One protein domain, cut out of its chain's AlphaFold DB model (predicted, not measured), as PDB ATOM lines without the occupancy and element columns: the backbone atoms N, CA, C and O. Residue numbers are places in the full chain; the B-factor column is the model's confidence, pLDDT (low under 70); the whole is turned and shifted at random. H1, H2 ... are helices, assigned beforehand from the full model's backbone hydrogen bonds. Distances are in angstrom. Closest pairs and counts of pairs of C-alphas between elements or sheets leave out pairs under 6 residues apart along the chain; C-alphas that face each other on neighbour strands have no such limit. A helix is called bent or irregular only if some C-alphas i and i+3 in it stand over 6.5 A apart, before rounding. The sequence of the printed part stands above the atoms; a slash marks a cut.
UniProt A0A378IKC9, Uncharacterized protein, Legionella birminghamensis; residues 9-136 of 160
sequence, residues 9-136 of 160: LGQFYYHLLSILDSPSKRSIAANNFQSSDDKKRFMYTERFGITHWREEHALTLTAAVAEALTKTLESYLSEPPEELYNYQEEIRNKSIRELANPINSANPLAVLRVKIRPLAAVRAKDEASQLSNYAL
ATOM      1  N   LEU A   9     174.715 187.464 294.098       92.12
ATOM      2  CA  LEU A   9     174.077 188.302 293.085       92.12
ATOM      3  C   LEU A   9     174.711 188.113 291.706       92.12
ATOM      4  O   LEU A   9     173.990 188.023 290.713       92.12
ATOM      5  N   GLY A  10     176.038 188.012 291.630       91.06
ATOM      6  CA  GLY A  10     176.756 187.729 290.390       91.06
ATOM      7  C   GLY A  10     176.317 186.400 289.773       91.06
ATOM      8  O   GLY A  10     175.994 186.348 288.583       91.06
ATOM      9  N   GLN A  11     176.211 185.349 290.592       92.31
ATOM     10  CA  GLN A  11     175.719 184.036 290.173       92.31
ATOM     11  C   GLN A  11     174.269 184.097 289.683       92.31
ATOM     12  O   GLN A  11     173.936 183.557 288.623       92.31
ATOM     13  N   PHE A  12     173.416 184.811 290.413       94.94
ATOM     14  CA  PHE A  12     172.034 185.034 290.015       94.94
ATOM     15  C   PHE A  12     171.929 185.730 288.654       94.94
ATOM     16  O   PHE A  12     171.221 185.250 287.764       94.94
ATOM     17  N   TYR A  13     172.668 186.821 288.448       95.25
ATOM     18  CA  TYR A  13     172.665 187.548 287.181       95.25
ATOM     19  C   TYR A  13     173.243 186.734 286.029       95.25
ATOM     20  O   TYR A  13     172.745 186.839 284.905       95.25
ATOM     21  N   TYR A  14     174.239 185.888 286.294       94.50
ATOM     22  CA  TYR A  14     174.758 184.939 285.317       94.50
ATOM     23  C   TYR A  14     173.674 183.957 284.851       94.50
ATOM     24  O   TYR A  14     173.444 183.811 283.645       94.50
ATOM     25  N   HIS A  15     172.949 183.328 285.781       95.44
ATOM     26  CA  HIS A  15     171.856 182.419 285.429       95.44
ATOM     27  C   HIS A  15     170.709 183.139 284.723       95.44
ATOM     28  O   HIS A  15     170.239 182.659 283.689       95.44
ATOM     29  N   LEU A  16     170.305 184.308 285.225       96.38
ATOM     30  CA  LEU A  16     169.246 185.114 284.628       96.38
ATOM     31  C   LEU A  16     169.590 185.504 283.187       96.38
ATOM     32  O   LEU A  16     168.780 185.296 282.285       96.38
ATOM     33  N   LEU A  17     170.804 186.001 282.940       95.94
ATOM     34  CA  LEU A  17     171.259 186.338 281.593       95.94
ATOM     35  C   LEU A  17     171.293 185.104 280.684       95.94
ATOM     36  O   LEU A  17     170.783 185.157 279.568       95.94
ATOM     37  N   SER A  18     171.819 183.978 281.177       95.25
ATOM     38  CA  SER A  18     171.887 182.723 280.418       95.25
ATOM     39  C   SER A  18     170.504 182.206 280.011       95.25
ATOM     40  O   SER A  18     170.336 181.686 278.905       95.25
ATOM     41  N   ILE A  19     169.503 182.357 280.885       96.06
ATOM     42  CA  ILE A  19     168.110 182.019 280.579       96.06
ATOM     43  C   ILE A  19     167.557 182.994 279.543       96.06
ATOM     44  O   ILE A  19     167.031 182.559 278.522       96.06
ATOM     45  N   LEU A  20     167.706 184.303 279.756       95.19
ATOM     46  CA  LEU A  20     167.162 185.319 278.856       95.19
ATOM     47  C   LEU A  20     167.780 185.274 277.451       95.19
ATOM     48  O   LEU A  20     167.079 185.580 276.486       95.19
ATOM     49  N   ASP A  21     169.040 184.861 277.304       93.94
ATOM     50  CA  ASP A  21     169.718 184.739 276.007       93.94
ATOM     51  C   ASP A  21     169.349 183.467 275.224       93.94
ATOM     52  O   ASP A  21     169.502 183.442 274.003       93.94
ATOM     53  N   SER A  22     168.788 182.438 275.870       95.25
ATOM     54  CA  SER A  22     168.503 181.149 275.227       95.25
ATOM     55  C   SER A  22     166.999 180.850 275.117       95.25
ATOM     56  O   SER A  22     166.338 180.659 276.140       95.25
ATOM     57  N   PRO A  23     166.435 180.720 273.896       92.56
ATOM     58  CA  PRO A  23     165.030 180.349 273.713       92.56
ATOM     59  C   PRO A  23     164.634 179.047 274.417       92.56
ATOM     60  O   PRO A  23     163.572 178.989 275.034       92.56
ATOM     61  N   SER A  24     165.496 178.025 274.386       94.56
ATOM     62  CA  SER A  24     165.217 176.742 275.037       94.56
ATOM     63  C   SER A  24     165.165 176.877 276.559       94.56
ATOM     64  O   SER A  24     164.250 176.357 277.191       94.56
ATOM     65  N   LYS A  25     166.081 177.650 277.155       94.44
ATOM     66  CA  LYS A  25     166.075 177.905 278.603       94.44
ATOM     67  C   LYS A  25     164.874 178.744 279.039       94.44
ATOM     68  O   LYS A  25     164.318 178.467 280.096       94.44
ATOM     69  N   ARG A  26     164.431 179.714 278.226       93.50
ATOM     70  CA  ARG A  26     163.186 180.461 278.494       93.50
ATOM     71  C   ARG A  26     161.965 179.549 278.492       93.50
ATOM     72  O   ARG A  26     161.119 179.687 279.366       93.50
ATOM     73  N   SER A  27     161.888 178.608 277.549       90.94
ATOM     74  CA  SER A  27     160.791 177.635 277.501       90.94
ATOM     75  C   SER A  27     160.779 176.727 278.733       90.94
ATOM     76  O   SER A  27     159.726 176.551 279.338       90.94
ATOM     77  N   ILE A  28     161.941 176.226 279.164       90.88
ATOM     78  CA  ILE A  28     162.057 175.429 280.396       90.88
ATOM     79  C   ILE A  28     161.614 176.245 281.617       90.88
ATOM     80  O   ILE A  28     160.782 175.779 282.390       90.88
ATOM     81  N   ALA A  29     162.111 177.478 281.756       90.94
ATOM     82  CA  ALA A  29     161.733 178.361 282.854       90.94
ATOM     83  C   ALA A  29     160.218 178.623 282.874       90.94
ATOM     84  O   ALA A  29     159.599 178.554 283.931       90.94
ATOM     85  N   ALA A  30     159.608 178.870 281.710       89.50
ATOM     86  CA  ALA A  30     158.164 179.060 281.592       89.50
ATOM     87  C   ALA A  30     157.380 177.806 282.008       89.50
ATOM     88  O   ALA A  30     156.430 177.927 282.778       89.50
ATOM     89  N   ASN A  31     157.796 176.614 281.571       87.62
ATOM     90  CA  ASN A  31     157.143 175.353 281.935       87.62
ATOM     91  C   ASN A  31     157.229 175.078 283.446       87.62
ATOM     92  O   ASN A  31     156.217 174.786 284.086       87.62
ATOM     93  N   ASN A  32     158.418 175.238 284.035       85.38
ATOM     94  CA  ASN A  32     158.630 175.071 285.475       85.38
ATOM     95  C   ASN A  32     157.778 176.066 286.271       85.38
ATOM     96  O   ASN A  32     157.119 175.709 287.246       85.38
ATOM     97  N   PHE A  33     157.734 177.315 285.815       83.69
ATOM     98  CA  PHE A  33     156.940 178.364 286.435       83.69
ATOM     99  C   PHE A  33     155.430 178.115 286.321       83.69
ATOM    100  O   PHE A  33     154.688 178.384 287.269       83.69
ATOM    101  N   GLN A  34     154.968 177.559 285.198       75.81
ATOM    102  CA  GLN A  34     153.558 177.240 284.976       75.81
ATOM    103  C   GLN A  34     153.040 176.101 285.862       75.81
ATOM    104  O   GLN A  34     151.858 176.057 286.189       75.81
ATOM    105  N   SER A  35     153.929 175.214 286.307       65.19
ATOM    106  CA  SER A  35     153.588 174.167 287.278       65.19
ATOM    107  C   SER A  35     153.321 174.710 288.693       65.19
ATOM    108  O   SER A  35     152.799 173.994 289.546       65.19
ATOM    109  N   SER A  36     153.664 175.979 288.947       60.72
ATOM    110  CA  SER A  36     153.466 176.653 290.231       60.72
ATOM    111  C   SER A  36     152.184 177.501 290.253       60.72
ATOM    112  O   SER A  36     151.805 178.094 289.239       60.72
ATOM    113  N   ASP A  37     151.530 177.538 291.420       61.59
ATOM    114  CA  ASP A  37     150.255 178.220 291.707       61.59
ATOM    115  C   ASP A  37     150.169 179.642 291.101       61.59
ATOM    116  O   ASP A  37     151.043 180.488 291.331       61.59
ATOM    117  N   ASP A  38     149.098 179.911 290.343       59.19
ATOM    118  CA  ASP A  38     148.905 181.104 289.501       59.19
ATOM    119  C   ASP A  38     149.031 182.431 290.275       59.19
ATOM    120  O   ASP A  38     149.473 183.443 289.723       59.19
ATOM    121  N   LYS A  39     148.721 182.444 291.578       57.28
ATOM    122  CA  LYS A  39     148.803 183.654 292.422       57.28
ATOM    123  C   LYS A  39     150.215 184.221 292.533       57.28
ATOM    124  O   LYS A  39     150.384 185.438 292.597       57.28
ATOM    125  N   LYS A  40     151.241 183.364 292.519       63.50
ATOM    126  CA  LYS A  40     152.638 183.816 292.602       63.50
ATOM    127  C   LYS A  40     153.030 184.642 291.375       63.50
ATOM    128  O   LYS A  40     153.860 185.536 291.494       63.50
ATOM    129  N   ARG A  41     152.400 184.402 290.217       59.50
ATOM    130  CA  ARG A  41     152.727 185.078 288.952       59.50
ATOM    131  C   ARG A  41     152.426 186.568 288.984       59.50
ATOM    132  O   ARG A  41     153.298 187.373 288.666       59.50
ATOM    133  N   PHE A  42     151.230 186.931 289.434       58.28
ATOM    134  CA  PHE A  42     150.807 188.330 289.501       58.28
ATOM    135  C   PHE A  42     151.597 189.122 290.548       58.28
ATOM    136  O   PHE A  42     152.019 190.243 290.267       58.28
ATOM    137  N   MET A  43     151.920 188.502 291.693       62.88
ATOM    138  CA  MET A  43     152.701 189.147 292.757       62.88
ATOM    139  C   MET A  43     154.063 189.665 292.279       62.88
ATOM    140  O   MET A  43     154.519 190.717 292.728       62.88
ATOM    141  N   TYR A  44     154.727 188.953 291.367       78.00
ATOM    142  CA  TYR A  44     156.050 189.359 290.898       78.00
ATOM    143  C   TYR A  44     156.008 190.496 289.873       78.00
ATOM    144  O   TYR A  44     156.924 191.313 289.859       78.00
ATOM    145  N   THR A  45     154.945 190.623 289.075       84.31
ATOM    146  CA  THR A  45     154.830 191.737 288.113       84.31
ATOM    147  C   THR A  45     154.735 193.098 288.811       84.31
ATOM    148  O   THR A  45     155.445 194.037 288.447       84.31
ATOM    149  N   GLU A  46     153.936 193.188 289.875       86.88
ATOM    150  CA  GLU A  46     153.841 194.383 290.717       86.88
ATOM    151  C   GLU A  46     155.136 194.624 291.489       86.88
ATOM    152  O   GLU A  46     155.677 195.732 291.489       86.88
ATOM    153  N   ARG A  47     155.684 193.569 292.105       88.19
ATOM    154  CA  ARG A  47     156.909 193.658 292.907       88.19
ATOM    155  C   ARG A  47     158.117 194.104 292.081       88.19
ATOM    156  O   ARG A  47     158.932 194.879 292.576       88.19
ATOM    157  N   PHE A  48     158.217 193.680 290.822       92.19
ATOM    158  CA  PHE A  48     159.277 194.104 289.903       92.19
ATOM    159  C   PHE A  48     159.009 195.466 289.250       92.19
ATOM    160  O   PHE A  48     159.890 195.988 288.571       92.19
ATOM    161  N   GLY A  49     157.833 196.065 289.464       91.50
ATOM    162  CA  GLY A  49     157.457 197.328 288.827       91.50
ATOM    163  C   GLY A  49     157.377 197.207 287.307       91.50
ATOM    164  O   GLY A  49     157.842 198.088 286.600       91.50
ATOM    165  N   ILE A  50     156.856 196.089 286.796       93.62
ATOM    166  CA  ILE A  50     156.757 195.808 285.353       93.62
ATOM    167  C   ILE A  50     155.305 195.659 284.890       93.62
ATOM    168  O   ILE A  50     155.041 195.043 283.863       93.62
ATOM    169  N   THR A  51     154.344 196.216 285.631       91.69
ATOM    170  CA  THR A  51     152.915 196.171 285.272       91.69
ATOM    171  C   THR A  51     152.608 196.897 283.960       91.69
ATOM    172  O   THR A  51     151.609 196.605 283.313       91.69
ATOM    173  N   HIS A  52     153.479 197.818 283.536       92.75
ATOM    174  CA  HIS A  52     153.407 198.502 282.243       92.75
ATOM    175  C   HIS A  52     154.023 197.706 281.086       92.75
ATOM    176  O   HIS A  52     153.933 198.134 279.935       92.75
ATOM    177  N   TRP A  53     154.690 196.581 281.356       94.25
ATOM    178  CA  TRP A  53     155.215 195.723 280.298       94.25
ATOM    179  C   TRP A  53     154.089 194.900 279.679       94.25
ATOM    180  O   TRP A  53     153.097 194.571 280.323       94.25
ATOM    181  N   ARG A  54     154.271 194.501 278.416       93.19
ATOM    182  CA  ARG A  54     153.399 193.492 277.804       93.19
ATOM    183  C   ARG A  54     153.466 192.200 278.612       93.19
ATOM    184  O   ARG A  54     154.555 191.788 279.017       93.19
ATOM    185  N   GLU A  55     152.318 191.549 278.756       89.88
ATOM    186  CA  GLU A  55     152.154 190.329 279.549       89.88
ATOM    187  C   GLU A  55     153.199 189.259 279.200       89.88
ATOM    188  O   GLU A  55     153.868 188.742 280.088       89.88
ATOM    189  N   GLU A  56     153.441 189.013 277.911       90.75
ATOM    190  CA  GLU A  56     154.453 188.056 277.443       90.75
ATOM    191  C   GLU A  56     155.856 188.345 278.012       90.75
ATOM    192  O   GLU A  56     156.553 187.444 278.487       90.75
ATOM    193  N   HIS A  57     156.283 189.611 277.998       93.81
ATOM    194  CA  HIS A  57     157.594 190.010 278.511       93.81
ATOM    195  C   HIS A  57     157.649 189.957 280.038       93.81
ATOM    196  O   HIS A  57     158.669 189.541 280.592       93.81
ATOM    197  N   ALA A  58     156.564 190.348 280.709       92.69
ATOM    198  CA  ALA A  58     156.460 190.294 282.161       92.69
ATOM    199  C   ALA A  58     156.489 188.845 282.679       92.69
ATOM    200  O   ALA A  58     157.245 188.532 283.603       92.69
ATOM    201  N   LEU A  59     155.745 187.940 282.035       90.06
ATOM    202  CA  LEU A  59     155.748 186.507 282.335       90.06
ATOM    203  C   LEU A  59     157.118 185.887 282.064       90.06
ATOM    204  O   LEU A  59     157.639 185.164 282.913       90.06
ATOM    205  N   THR A  60     157.734 186.216 280.925       93.19
ATOM    206  CA  THR A  60     159.078 185.729 280.581       93.19
ATOM    207  C   THR A  60     160.105 186.138 281.633       93.19
ATOM    208  O   THR A  60     160.893 185.301 282.072       93.19
ATOM    209  N   LEU A  61     160.100 187.407 282.063       94.75
ATOM    210  CA  LEU A  61     161.012 187.869 283.108       94.75
ATOM    211  C   LEU A  61     160.737 187.162 284.435       94.75
ATOM    212  O   LEU A  61     161.668 186.699 285.084       94.75
ATOM    213  N   THR A  62     159.469 187.047 284.823       92.88
ATOM    214  CA  THR A  62     159.095 186.433 286.099       92.88
ATOM    215  C   THR A  62     159.527 184.970 286.174       92.88
ATOM    216  O   THR A  62     160.163 184.564 287.148       92.88
ATOM    217  N   ALA A  63     159.256 184.201 285.119       91.88
ATOM    218  CA  ALA A  63     159.691 182.814 285.013       91.88
ATOM    219  C   ALA A  63     161.223 182.699 285.032       91.88
ATOM    220  O   ALA A  63     161.776 181.865 285.747       91.88
ATOM    221  N   ALA A  64     161.920 183.570 284.294       94.50
ATOM    222  CA  ALA A  64     163.379 183.574 284.255       94.50
ATOM    223  C   ALA A  64     164.008 183.920 285.613       94.50
ATOM    224  O   ALA A  64     165.007 183.310 285.980       94.50
ATOM    225  N   VAL A  65     163.430 184.855 286.376       94.50
ATOM    226  CA  VAL A  65     163.894 185.201 287.731       94.50
ATOM    227  C   VAL A  65     163.685 184.038 288.696       94.50
ATOM    228  O   VAL A  65     164.596 183.725 289.458       94.50
ATOM    229  N   ALA A  66     162.521 183.387 288.654       91.56
ATOM    230  CA  ALA A  66     162.241 182.232 289.503       91.56
ATOM    231  C   ALA A  66     163.238 181.092 289.242       91.56
ATOM    232  O   ALA A  66     163.873 180.605 290.173       91.56
ATOM    233  N   GLU A  67     163.446 180.732 287.974       92.38
ATOM    234  CA  GLU A  67     164.400 179.689 287.583       92.38
ATOM    235  C   GLU A  67     165.851 180.087 287.909       92.38
ATOM    236  O   GLU A  67     166.626 179.264 288.393       92.38
ATOM    237  N   ALA A  68     166.234 181.350 287.689       94.75
ATOM    238  CA  ALA A  68     167.567 181.837 288.035       94.75
ATOM    239  C   ALA A  68     167.833 181.760 289.544       94.75
ATOM    240  O   ALA A  68     168.921 181.344 289.943       94.75
ATOM    241  N   LEU A  69     166.851 182.107 290.385       93.00
ATOM    242  CA  LEU A  69     166.948 181.947 291.838       93.00
ATOM    243  C   LEU A  69     167.129 180.479 292.223       93.00
ATOM    244  O   LEU A  69     168.046 180.179 292.980       93.00
ATOM    245  N   THR A  70     166.324 179.571 291.665       90.94
ATOM    246  CA  THR A  70     166.455 178.126 291.915       90.94
ATOM    247  C   THR A  70     167.869 177.637 291.600       90.94
ATOM    248  O   THR A  70     168.525 177.078 292.473       90.94
ATOM    249  N   LYS A  71     168.400 177.946 290.408       91.44
ATOM    250  CA  LYS A  71     169.767 177.546 290.012       91.44
ATOM    251  C   LYS A  71     170.863 178.155 290.882       91.44
ATOM    252  O   LYS A  71     171.890 177.527 291.135       91.44
ATOM    253  N   THR A  72     170.652 179.387 291.335       92.62
ATOM    254  CA  THR A  72     171.596 180.055 292.237       92.62
ATOM    255  C   THR A  72     171.636 179.332 293.577       92.62
ATOM    256  O   THR A  72     172.714 179.030 294.067       92.62
ATOM    257  N   LEU A  73     170.480 178.979 294.138       90.44
ATOM    258  CA  LEU A  73     170.399 178.264 295.412       90.44
ATOM    259  C   LEU A  73     170.972 176.851 295.335       90.44
ATOM    260  O   LEU A  73     171.685 176.440 296.244       90.44
ATOM    261  N   GLU A  74     170.729 176.144 294.232       90.12
ATOM    262  CA  GLU A  74     171.348 174.843 293.955       90.12
ATOM    263  C   GLU A  74     172.885 174.916 293.967       90.12
ATOM    264  O   GLU A  74     173.541 173.953 294.356       90.12
ATOM    265  N   SER A  75     173.462 176.065 293.596       88.00
ATOM    266  CA  SER A  75     174.916 176.283 293.618       88.00
ATOM    267  C   SER A  75     175.485 176.468 295.034       88.00
ATOM    268  O   SER A  75     176.696 176.367 295.203       88.00
ATOM    269  N   TYR A  76     174.639 176.727 296.039       88.62
ATOM    270  CA  TYR A  76     175.049 177.112 297.395       88.62
ATOM    271  C   TYR A  76     174.340 176.314 298.496       88.62
ATOM    272  O   TYR A  76     174.190 176.790 299.615       88.62
ATOM    273  N   LEU A  77     173.923 175.074 298.217       84.69
ATOM    274  CA  LEU A  77     173.217 174.220 299.189       84.69
ATOM    275  C   LEU A  77     174.010 173.935 300.481       84.69
ATOM    276  O   LEU A  77     173.420 173.511 301.471       84.69
ATOM    277  N   SER A  78     175.330 174.135 300.468       84.00
ATOM    278  CA  SER A  78     176.210 173.985 301.632       84.00
ATOM    279  C   SER A  78     176.277 175.217 302.538       84.00
ATOM    280  O   SER A  78     176.845 175.124 303.625       84.00
ATOM    281  N   GLU A  79     175.752 176.363 302.098       85.19
ATOM    282  CA  GLU A  79     175.807 177.622 302.845       85.19
ATOM    283  C   GLU A  79     174.670 177.722 303.881       85.19
ATOM    284  O   GLU A  79     173.623 177.080 303.729       85.19
ATOM    285  N   PRO A  80     174.832 178.535 304.943       84.06
ATOM    286  CA  PRO A  80     173.793 178.732 305.946       84.06
ATOM    287  C   PRO A  80     172.482 179.257 305.327       84.06
ATOM    288  O   PRO A  80     172.494 180.246 304.588       84.06
ATOM    289  N   PRO A  81     171.318 178.667 305.659       83.94
ATOM    290  CA  PRO A  81     170.050 179.013 305.012       83.94
ATOM    291  C   PRO A  81     169.593 180.455 305.286       83.94
ATOM    292  O   PRO A  81     168.866 181.026 304.475       83.94
ATOM    293  N   GLU A  82     170.016 181.050 306.403       86.75
ATOM    294  CA  GLU A  82     169.669 182.424 306.779       86.75
ATOM    295  C   GLU A  82     170.296 183.462 305.834       86.75
ATOM    296  O   GLU A  82     169.608 184.370 305.362       86.75
ATOM    297  N   GLU A  83     171.574 183.298 305.481       84.50
ATOM    298  CA  GLU A  83     172.263 184.206 304.555       84.50
ATOM    299  C   GLU A  83     171.670 184.109 303.146       84.50
ATOM    300  O   GLU A  83     171.334 185.123 302.528       84.50
ATOM    301  N   LEU A  84     171.425 182.883 302.673       87.44
ATOM    302  CA  LEU A  84     170.784 182.647 301.379       87.44
ATOM    303  C   LEU A  84     169.366 183.225 301.317       87.44
ATOM    304  O   LEU A  84     168.936 183.692 300.260       87.44
ATOM    305  N   TYR A  85     168.622 183.192 302.425       87.62
ATOM    306  CA  TYR A  85     167.295 183.797 302.507       87.62
ATOM    307  C   TYR A  85     167.364 185.322 302.365       87.62
ATOM    308  O   TYR A  85     166.609 185.899 301.577       87.62
ATOM    309  N   ASN A  86     168.311 185.969 303.050       89.62
ATOM    310  CA  ASN A  86     168.499 187.418 302.971       89.62
ATOM    311  C   ASN A  86     168.822 187.872 301.539       89.62
ATOM    312  O   ASN A  86     168.208 188.817 301.035       89.62
ATOM    313  N   TYR A  87     169.708 187.159 300.839       91.06
ATOM    314  CA  TYR A  87     170.040 187.481 299.449       91.06
ATOM    315  C   TYR A  87     168.864 187.243 298.487       91.06
ATOM    316  O   TYR A  87     168.620 188.052 297.586       91.06
ATOM    317  N   GLN A  88     168.081 186.176 298.685       90.06
ATOM    318  CA  GLN A  88     166.865 185.930 297.898       90.06
ATOM    319  C   GLN A  88     165.827 187.039 298.064       90.06
ATOM    320  O   GLN A  88     165.246 187.494 297.072       90.06
ATOM    321  N   GLU A  89     165.567 187.461 299.301       88.50
ATOM    322  CA  GLU A  89     164.593 188.514 299.572       88.50
ATOM    323  C   GLU A  89     165.050 189.851 298.995       88.50
ATOM    324  O   GLU A  89     164.237 190.583 298.428       88.50
ATOM    325  N   GLU A  90     166.349 190.143 299.020       90.19
ATOM    326  CA  GLU A  90     166.881 191.327 298.354       90.19
ATOM    327  C   GLU A  90     166.650 191.296 296.834       90.19
ATOM    328  O   GLU A  90     166.220 192.293 296.238       90.19
ATOM    329  N   ILE A  91     166.886 190.152 296.186       91.12
ATOM    330  CA  ILE A  91     166.632 190.000 294.749       91.12
ATOM    331  C   ILE A  91     165.155 190.230 294.436       91.12
ATOM    332  O   ILE A  91     164.822 191.000 293.528       91.12
ATOM    333  N   ARG A  92     164.274 189.575 295.201       85.88
ATOM    334  CA  ARG A  92     162.825 189.628 294.997       85.88
ATOM    335  C   ARG A  92     162.271 191.024 295.226       85.88
ATOM    336  O   ARG A  92     161.426 191.453 294.449       85.88
ATOM    337  N   ASN A  93     162.716 191.715 296.271       85.06
ATOM    338  CA  ASN A  93     162.082 192.952 296.728       85.06
ATOM    339  C   ASN A  93     162.736 194.219 296.167       85.06
ATOM    340  O   ASN A  93     162.081 195.261 296.121       85.06
ATOM    341  N   LYS A  94     164.003 194.147 295.738       90.94
ATOM    342  CA  LYS A  94     164.786 195.329 295.358       90.94
ATOM    343  C   LYS A  94     165.478 195.182 294.006       90.94
ATOM    344  O   LYS A  94     165.154 195.924 293.080       90.94
ATOM    345  N   SER A  95     166.387 194.218 293.870       92.00
ATOM    346  CA  SER A  95     167.350 194.206 292.756       92.00
ATOM    347  C   SER A  95     166.691 194.155 291.373       92.00
ATOM    348  O   SER A  95     167.033 194.934 290.484       92.00
ATOM    349  N   ILE A  96     165.699 193.275 291.181       93.75
ATOM    350  CA  ILE A  96     164.996 193.185 289.891       93.75
ATOM    351  C   ILE A  96     164.172 194.438 289.610       93.75
ATOM    352  O   ILE A  96     164.165 194.919 288.476       93.75
ATOM    353  N   ARG A  97     163.523 195.002 290.633       93.44
ATOM    354  CA  ARG A  97     162.726 196.220 290.487       93.44
ATOM    355  C   ARG A  97     163.580 197.399 290.037       93.44
ATOM    356  O   ARG A  97     163.201 198.091 289.098       93.44
ATOM    357  N   GLU A  98     164.732 197.616 290.667       93.00
ATOM    358  CA  GLU A  98     165.648 198.711 290.315       93.00
ATOM    359  C   GLU A  98     166.147 198.609 288.865       93.00
ATOM    360  O   GLU A  98     166.310 199.625 288.186       93.00
ATOM    361  N   LEU A  99     166.333 197.386 288.359       93.62
ATOM    362  CA  LEU A  99     166.777 197.148 286.986       93.62
ATOM    363  C   LEU A  99     165.652 197.259 285.950       93.62
ATOM    364  O   LEU A  99     165.878 197.812 284.871       93.62
ATOM    365  N   ALA A 100     164.472 196.711 286.251       94.12
ATOM    366  CA  ALA A 100     163.394 196.523 285.283       94.12
ATOM    367  C   ALA A 100     162.395 197.689 285.235       94.12
ATOM    368  O   ALA A 100     162.011 198.104 284.141       94.12
ATOM    369  N   ASN A 101     162.022 198.262 286.387       93.31
ATOM    370  CA  ASN A 101     161.006 199.318 286.481       93.31
ATOM    371  C   ASN A 101     161.289 200.545 285.585       93.31
ATOM    372  O   ASN A 101     160.373 201.009 284.909       93.31
ATOM    373  N   PRO A 102     162.536 201.053 285.472       94.81
ATOM    374  CA  PRO A 102     162.821 202.217 284.627       94.81
ATOM    375  C   PRO A 102     162.749 201.942 283.117       94.81
ATOM    376  O   PRO A 102     162.902 202.865 282.319       94.81
ATOM    377  N   ILE A 103     162.600 200.683 282.688       94.75
ATOM    378  CA  ILE A 103     162.631 200.324 281.269       94.75
ATOM    379  C   ILE A 103     161.250 200.566 280.659       94.75
ATOM    380  O   ILE A 103     160.294 199.836 280.931       94.75
ATOM    381  N   ASN A 104     161.180 201.560 279.775       92.56
ATOM    382  CA  ASN A 104     160.041 201.814 278.900       92.56
ATOM    383  C   ASN A 104     160.488 201.644 277.440       92.56
ATOM    384  O   ASN A 104     161.102 202.533 276.853       92.56
ATOM    385  N   SER A 105     160.281 200.451 276.883       94.00
ATOM    386  CA  SER A 105     160.733 200.081 275.538       94.00
ATOM    387  C   SER A 105     159.789 199.054 274.921       94.00
ATOM    388  O   SER A 105     159.194 198.253 275.637       94.00
ATOM    389  N   ALA A 106     159.713 199.024 273.587       92.12
ATOM    390  CA  ALA A 106     158.994 197.986 272.851       92.12
ATOM    391  C   ALA A 106     159.609 196.584 273.035       92.12
ATOM    392  O   ALA A 106     158.910 195.591 272.872       92.12
ATOM    393  N   ASN A 107     160.901 196.501 273.380       93.94
ATOM    394  CA  ASN A 107     161.587 195.248 273.699       93.94
ATOM    395  C   ASN A 107     162.350 195.381 275.032       93.94
ATOM    396  O   ASN A 107     163.579 195.532 275.048       93.94
ATOM    397  N   PRO A 108     161.637 195.354 276.168       95.44
ATOM    398  CA  PRO A 108     162.224 195.648 277.469       95.44
ATOM    399  C   PRO A 108     163.226 194.575 277.928       95.44
ATOM    400  O   PRO A 108     164.229 194.900 278.562       95.44
ATOM    401  N   LEU A 109     163.029 193.311 277.531       94.69
ATOM    402  CA  LEU A 109     163.951 192.210 277.834       94.69
ATOM    403  C   LEU A 109     165.319 192.393 277.167       94.69
ATOM    404  O   LEU A 109     166.342 192.050 277.756       94.69
ATOM    405  N   ALA A 110     165.374 192.940 275.947       93.62
ATOM    406  CA  ALA A 110     166.647 193.251 275.298       93.62
ATOM    407  C   ALA A 110     167.431 194.321 276.074       93.62
ATOM    408  O   ALA A 110     168.620 194.140 276.330       93.62
ATOM    409  N   VAL A 111     166.754 195.386 276.515       94.81
ATOM    410  CA  VAL A 111     167.367 196.450 277.327       94.81
ATOM    411  C   VAL A 111     167.836 195.906 278.678       94.81
ATOM    412  O   VAL A 111     168.950 196.200 279.117       94.81
ATOM    413  N   LEU A 112     167.021 195.067 279.319       93.31
ATOM    414  CA  LEU A 112     167.354 194.454 280.599       93.31
ATOM    415  C   LEU A 112     168.612 193.577 280.499       93.31
ATOM    416  O   LEU A 112     169.497 193.679 281.344       93.31
ATOM    417  N   ARG A 113     168.746 192.770 279.438       93.94
ATOM    418  CA  ARG A 113     169.947 191.950 279.205       93.94
ATOM    419  C   ARG A 113     171.223 192.783 279.104       93.94
ATOM    420  O   ARG A 113     172.246 192.387 279.659       93.94
ATOM    421  N   VAL A 114     171.166 193.943 278.447       93.19
ATOM    422  CA  VAL A 114     172.308 194.870 278.366       93.19
ATOM    423  C   VAL A 114     172.695 195.385 279.757       93.19
ATOM    424  O   VAL A 114     173.881 195.424 280.072       93.19
ATOM    425  N   LYS A 115     171.713 195.711 280.611       91.88
ATOM    426  CA  LYS A 115     171.950 196.160 281.996       91.88
ATOM    427  C   LYS A 115     172.521 195.060 282.898       91.88
ATOM    428  O   LYS A 115     173.378 195.349 283.726       91.88
ATOM    429  N   ILE A 116     172.067 193.816 282.742       92.38
ATOM    430  CA  ILE A 116     172.491 192.679 283.578       92.38
ATOM    431  C   ILE A 116     173.885 192.166 283.192       92.38
ATOM    432  O   ILE A 116     174.629 191.703 284.053       92.38
ATOM    433  N   ARG A 117     174.271 192.260 281.914       91.31
ATOM    434  CA  ARG A 117     175.548 191.740 281.402       91.31
ATOM    435  C   ARG A 117     176.793 192.126 282.223       91.31
ATOM    436  O   ARG A 117     177.553 191.214 282.545       91.31
ATOM    437  N   PRO A 118     177.029 193.397 282.600       88.44
ATOM    438  CA  PRO A 118     178.173 193.743 283.449       88.44
ATOM    439  C   PRO A 118     178.074 193.168 284.872       88.44
ATOM    440  O   PRO A 118     179.102 192.857 285.462       88.44
ATOM    441  N   LEU A 119     176.865 192.979 285.411       88.00
ATOM    442  CA  LEU A 119     176.648 192.411 286.749       88.00
ATOM    443  C   LEU A 119     176.930 190.901 286.771       88.00
ATOM    444  O   LEU A 119     177.501 190.388 287.727       88.00
ATOM    445  N   ALA A 120     176.603 190.203 285.680       85.81
ATOM    446  CA  ALA A 120     176.950 188.796 285.484       85.81
ATOM    447  C   ALA A 120     178.468 188.570 285.315       85.81
ATOM    448  O   ALA A 120     178.973 187.485 285.598       85.81
ATOM    449  N   ALA A 121     179.209 189.587 284.858       75.25
ATOM    450  CA  ALA A 121     180.647 189.495 284.605       75.25
ATOM    451  C   ALA A 121     181.510 189.519 285.880       75.25
ATOM    452  O   ALA A 121     182.709 189.253 285.788       75.25
ATOM    453  N   VAL A 122     180.928 189.791 287.055       66.00
ATOM    454  CA  VAL A 122     181.623 189.660 288.350       66.00
ATOM    455  C   VAL A 122     182.198 188.245 288.496       66.00
ATOM    456  O   VAL A 122     183.378 188.101 288.795       66.00
ATOM    457  N   ARG A 123     181.449 187.212 288.083       59.38
ATOM    458  CA  ARG A 123     181.928 185.820 288.046       59.38
ATOM    459  C   ARG A 123     183.018 185.565 287.002       59.38
ATOM    460  O   ARG A 123     183.947 184.805 287.252       59.38
ATOM    461  N   ALA A 124     182.934 186.201 285.831       50.41
ATOM    462  CA  ALA A 124     183.930 186.004 284.776       50.41
ATOM    463  C   ALA A 124     185.330 186.465 285.219       50.41
ATOM    464  O   ALA A 124     186.324 185.913 284.756       50.41
ATOM    465  N   LYS A 125     185.422 187.446 286.127       48.31
ATOM    466  CA  LYS A 125     186.700 187.891 286.700       48.31
ATOM    467  C   LYS A 125     187.275 186.912 287.724       48.31
ATOM    468  O   LYS A 125     188.495 186.746 287.747       48.31
ATOM    469  N   ASP A 126     186.427 186.243 288.500       48.03
ATOM    470  CA  ASP A 126     186.867 185.236 289.470       48.03
ATOM    471  C   ASP A 126     187.268 183.931 288.780       48.03
ATOM    472  O   ASP A 126     188.327 183.383 289.076       48.03
ATOM    473  N   GLU A 127     186.517 183.485 287.770       46.03
ATOM    474  CA  GLU A 127     186.903 182.327 286.954       46.03
ATOM    475  C   GLU A 127     188.142 182.620 286.095       46.03
ATOM    476  O   GLU A 127     189.018 181.766 285.986       46.03
ATOM    477  N   ALA A 128     188.296 183.834 285.546       47.59
ATOM    478  CA  ALA A 128     189.520 184.229 284.842       47.59
ATOM    479  C   ALA A 128     190.730 184.359 285.783       47.59
ATOM    480  O   ALA A 128     191.836 183.993 285.391       47.59
ATOM    481  N   SER A 129     190.545 184.820 287.026       43.41
ATOM    482  CA  SER A 129     191.615 184.854 288.037       43.41
ATOM    483  C   SER A 129     192.005 183.453 288.510       43.41
ATOM    484  O   SER A 129     193.189 183.168 288.688       43.41
ATOM    485  N   GLN A 130     191.040 182.540 288.652       38.31
ATOM    486  CA  GLN A 130     191.308 181.144 289.000       38.31
ATOM    487  C   GLN A 130     191.958 180.379 287.838       38.31
ATOM    488  O   GLN A 130     192.922 179.647 288.060       38.31
ATOM    489  N   LEU A 131     191.527 180.610 286.595       45.00
ATOM    490  CA  LEU A 131     192.191 180.075 285.402       45.00
ATOM    491  C   LEU A 131     193.585 180.683 285.204       45.00
ATOM    492  O   LEU A 131     194.490 179.962 284.800       45.00
ATOM    493  N   SER A 132     193.802 181.956 285.547       41.66
ATOM    494  CA  SER A 132     195.133 182.579 285.534       41.66
ATOM    495  C   SER A 132     196.072 181.956 286.570       41.66
ATOM    496  O   SER A 132     197.258 181.810 286.287       41.66
ATOM    497  N   ASN A 133     195.570 181.546 287.740       38.25
ATOM    498  CA  ASN A 133     196.375 180.849 288.751       38.25
ATOM    499  C   ASN A 133     196.653 179.380 288.384       38.25
ATOM    500  O   ASN A 133     197.740 178.880 288.668       38.25
ATOM    501  N   TYR A 134     195.728 178.698 287.702       41.53
ATOM    502  CA  TYR A 134     195.960 177.337 287.195       41.53
ATOM    503  C   TYR A 134     196.846 177.305 285.937       41.53
ATOM    504  O   TYR A 134     197.690 176.419 285.813       41.53
ATOM    505  N   ALA A 135     196.733 178.292 285.042       41.62
ATOM    506  CA  ALA A 135     197.585 178.422 283.857       41.62
ATOM    507  C   ALA A 135     199.041 178.800 284.196       41.62
ATOM    508  O   ALA A 135     199.942 178.543 283.398       41.62
ATOM    509  N   LEU A 136     199.287 179.380 285.380       45.06
ATOM    510  CA  LEU A 136     200.640 179.672 285.866       45.06
ATOM    511  C   LEU A 136     201.336 178.448 286.492       45.06
ATOM    512  O   LEU A 136     202.562 178.431 286.571       45.06
TER     513      LEU A 136
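AT A GLANCE: This is residues 9 to 136 of the 160 residues of an uncharacterized protein of Legionella birminghamensis (UniProt A0A378IKC9). This is a body of crossed helices: H1 and H4 cross in its middle, H2 crosses H4 on one side, H5 runs on the other side, and H3 is at one end. Bent H6 passes H1, and its residues 125 to 136 stick out as a tail. The printed part has 128 residues, six named helices, H1 to H6 in order, and no named strand: all helix. It is compact, with a radius of gyration of the C-alphas of 15.3 A, and spans 50 by 32 by 27 A.

HOW THE PARTS SIT: Start at H1, residues 9 to 21; it touches H2, residues 23 to 34, only at the corner, closest C-alphas Ile 19 and Lys 25, 5.0 A. The hub, H4, residues 55 to 74, touches H1 at a steep tilt of 46 degrees, opposite ways, closest C-alphas Leu 16 and Ala 68, 5.0 A. Its residues 59 to 67 alone touch H2, about perpendicular at 88 degrees, closest C-alphas Ala 30 and Ala 63, 5.3 A. Its residues 58 to 62 alone touch H3, residues 39 to 47, closest C-alphas Thr 45 and Ala 58, 6.3 A. H5, residues 81 to 100, touches H3 with residues 92 to 97 alone, closest C-alphas Arg 47 and Asn 93, 6.5 A. H6, residues 108 to 136, assigned as one helix by its hydrogen bonds, is bent, C-alphas 115 and 118 being 6.8 A apart; its arms H6a, 108 to 115, and H6b, 118 to 136, stand at 41 degrees. H6a touches H5, closest C-alphas Ala 100 and Leu 112, 6.5 A. H6b touches H1 with residues 119 to 123 alone, closest C-alphas Tyr 14 and Ala 120, 4.4 A. Every O i to N i+4 pair is within hydrogen-bond range in H1, H2, H4 and H6a, but 1 of 5 in H3, with 3 of 6 O i to N i+3 pairs, 13 of 16 in H5 and 11 of 15 in H6b.

IN THESE COORDINATES: Find C-alpha 9 at (174.077, 188.302, 293.085), where H1 begins. H4 runs 28.6 A from C-alpha 55. H5, 27.2 A long, is irregular: C-alphas 93 and 96 are 7.4 A apart. H6b runs 26.6 A to C-alpha 136 at (200.640, 179.672, 285.866).

THE WHOLE: The printed part has no cut and no long link. The C-alphas farthest apart, Lys 39 and Leu 136, are 52.4 A apart. Look for pLDDT under 70 at residues 35 to 43 and 122 to 136.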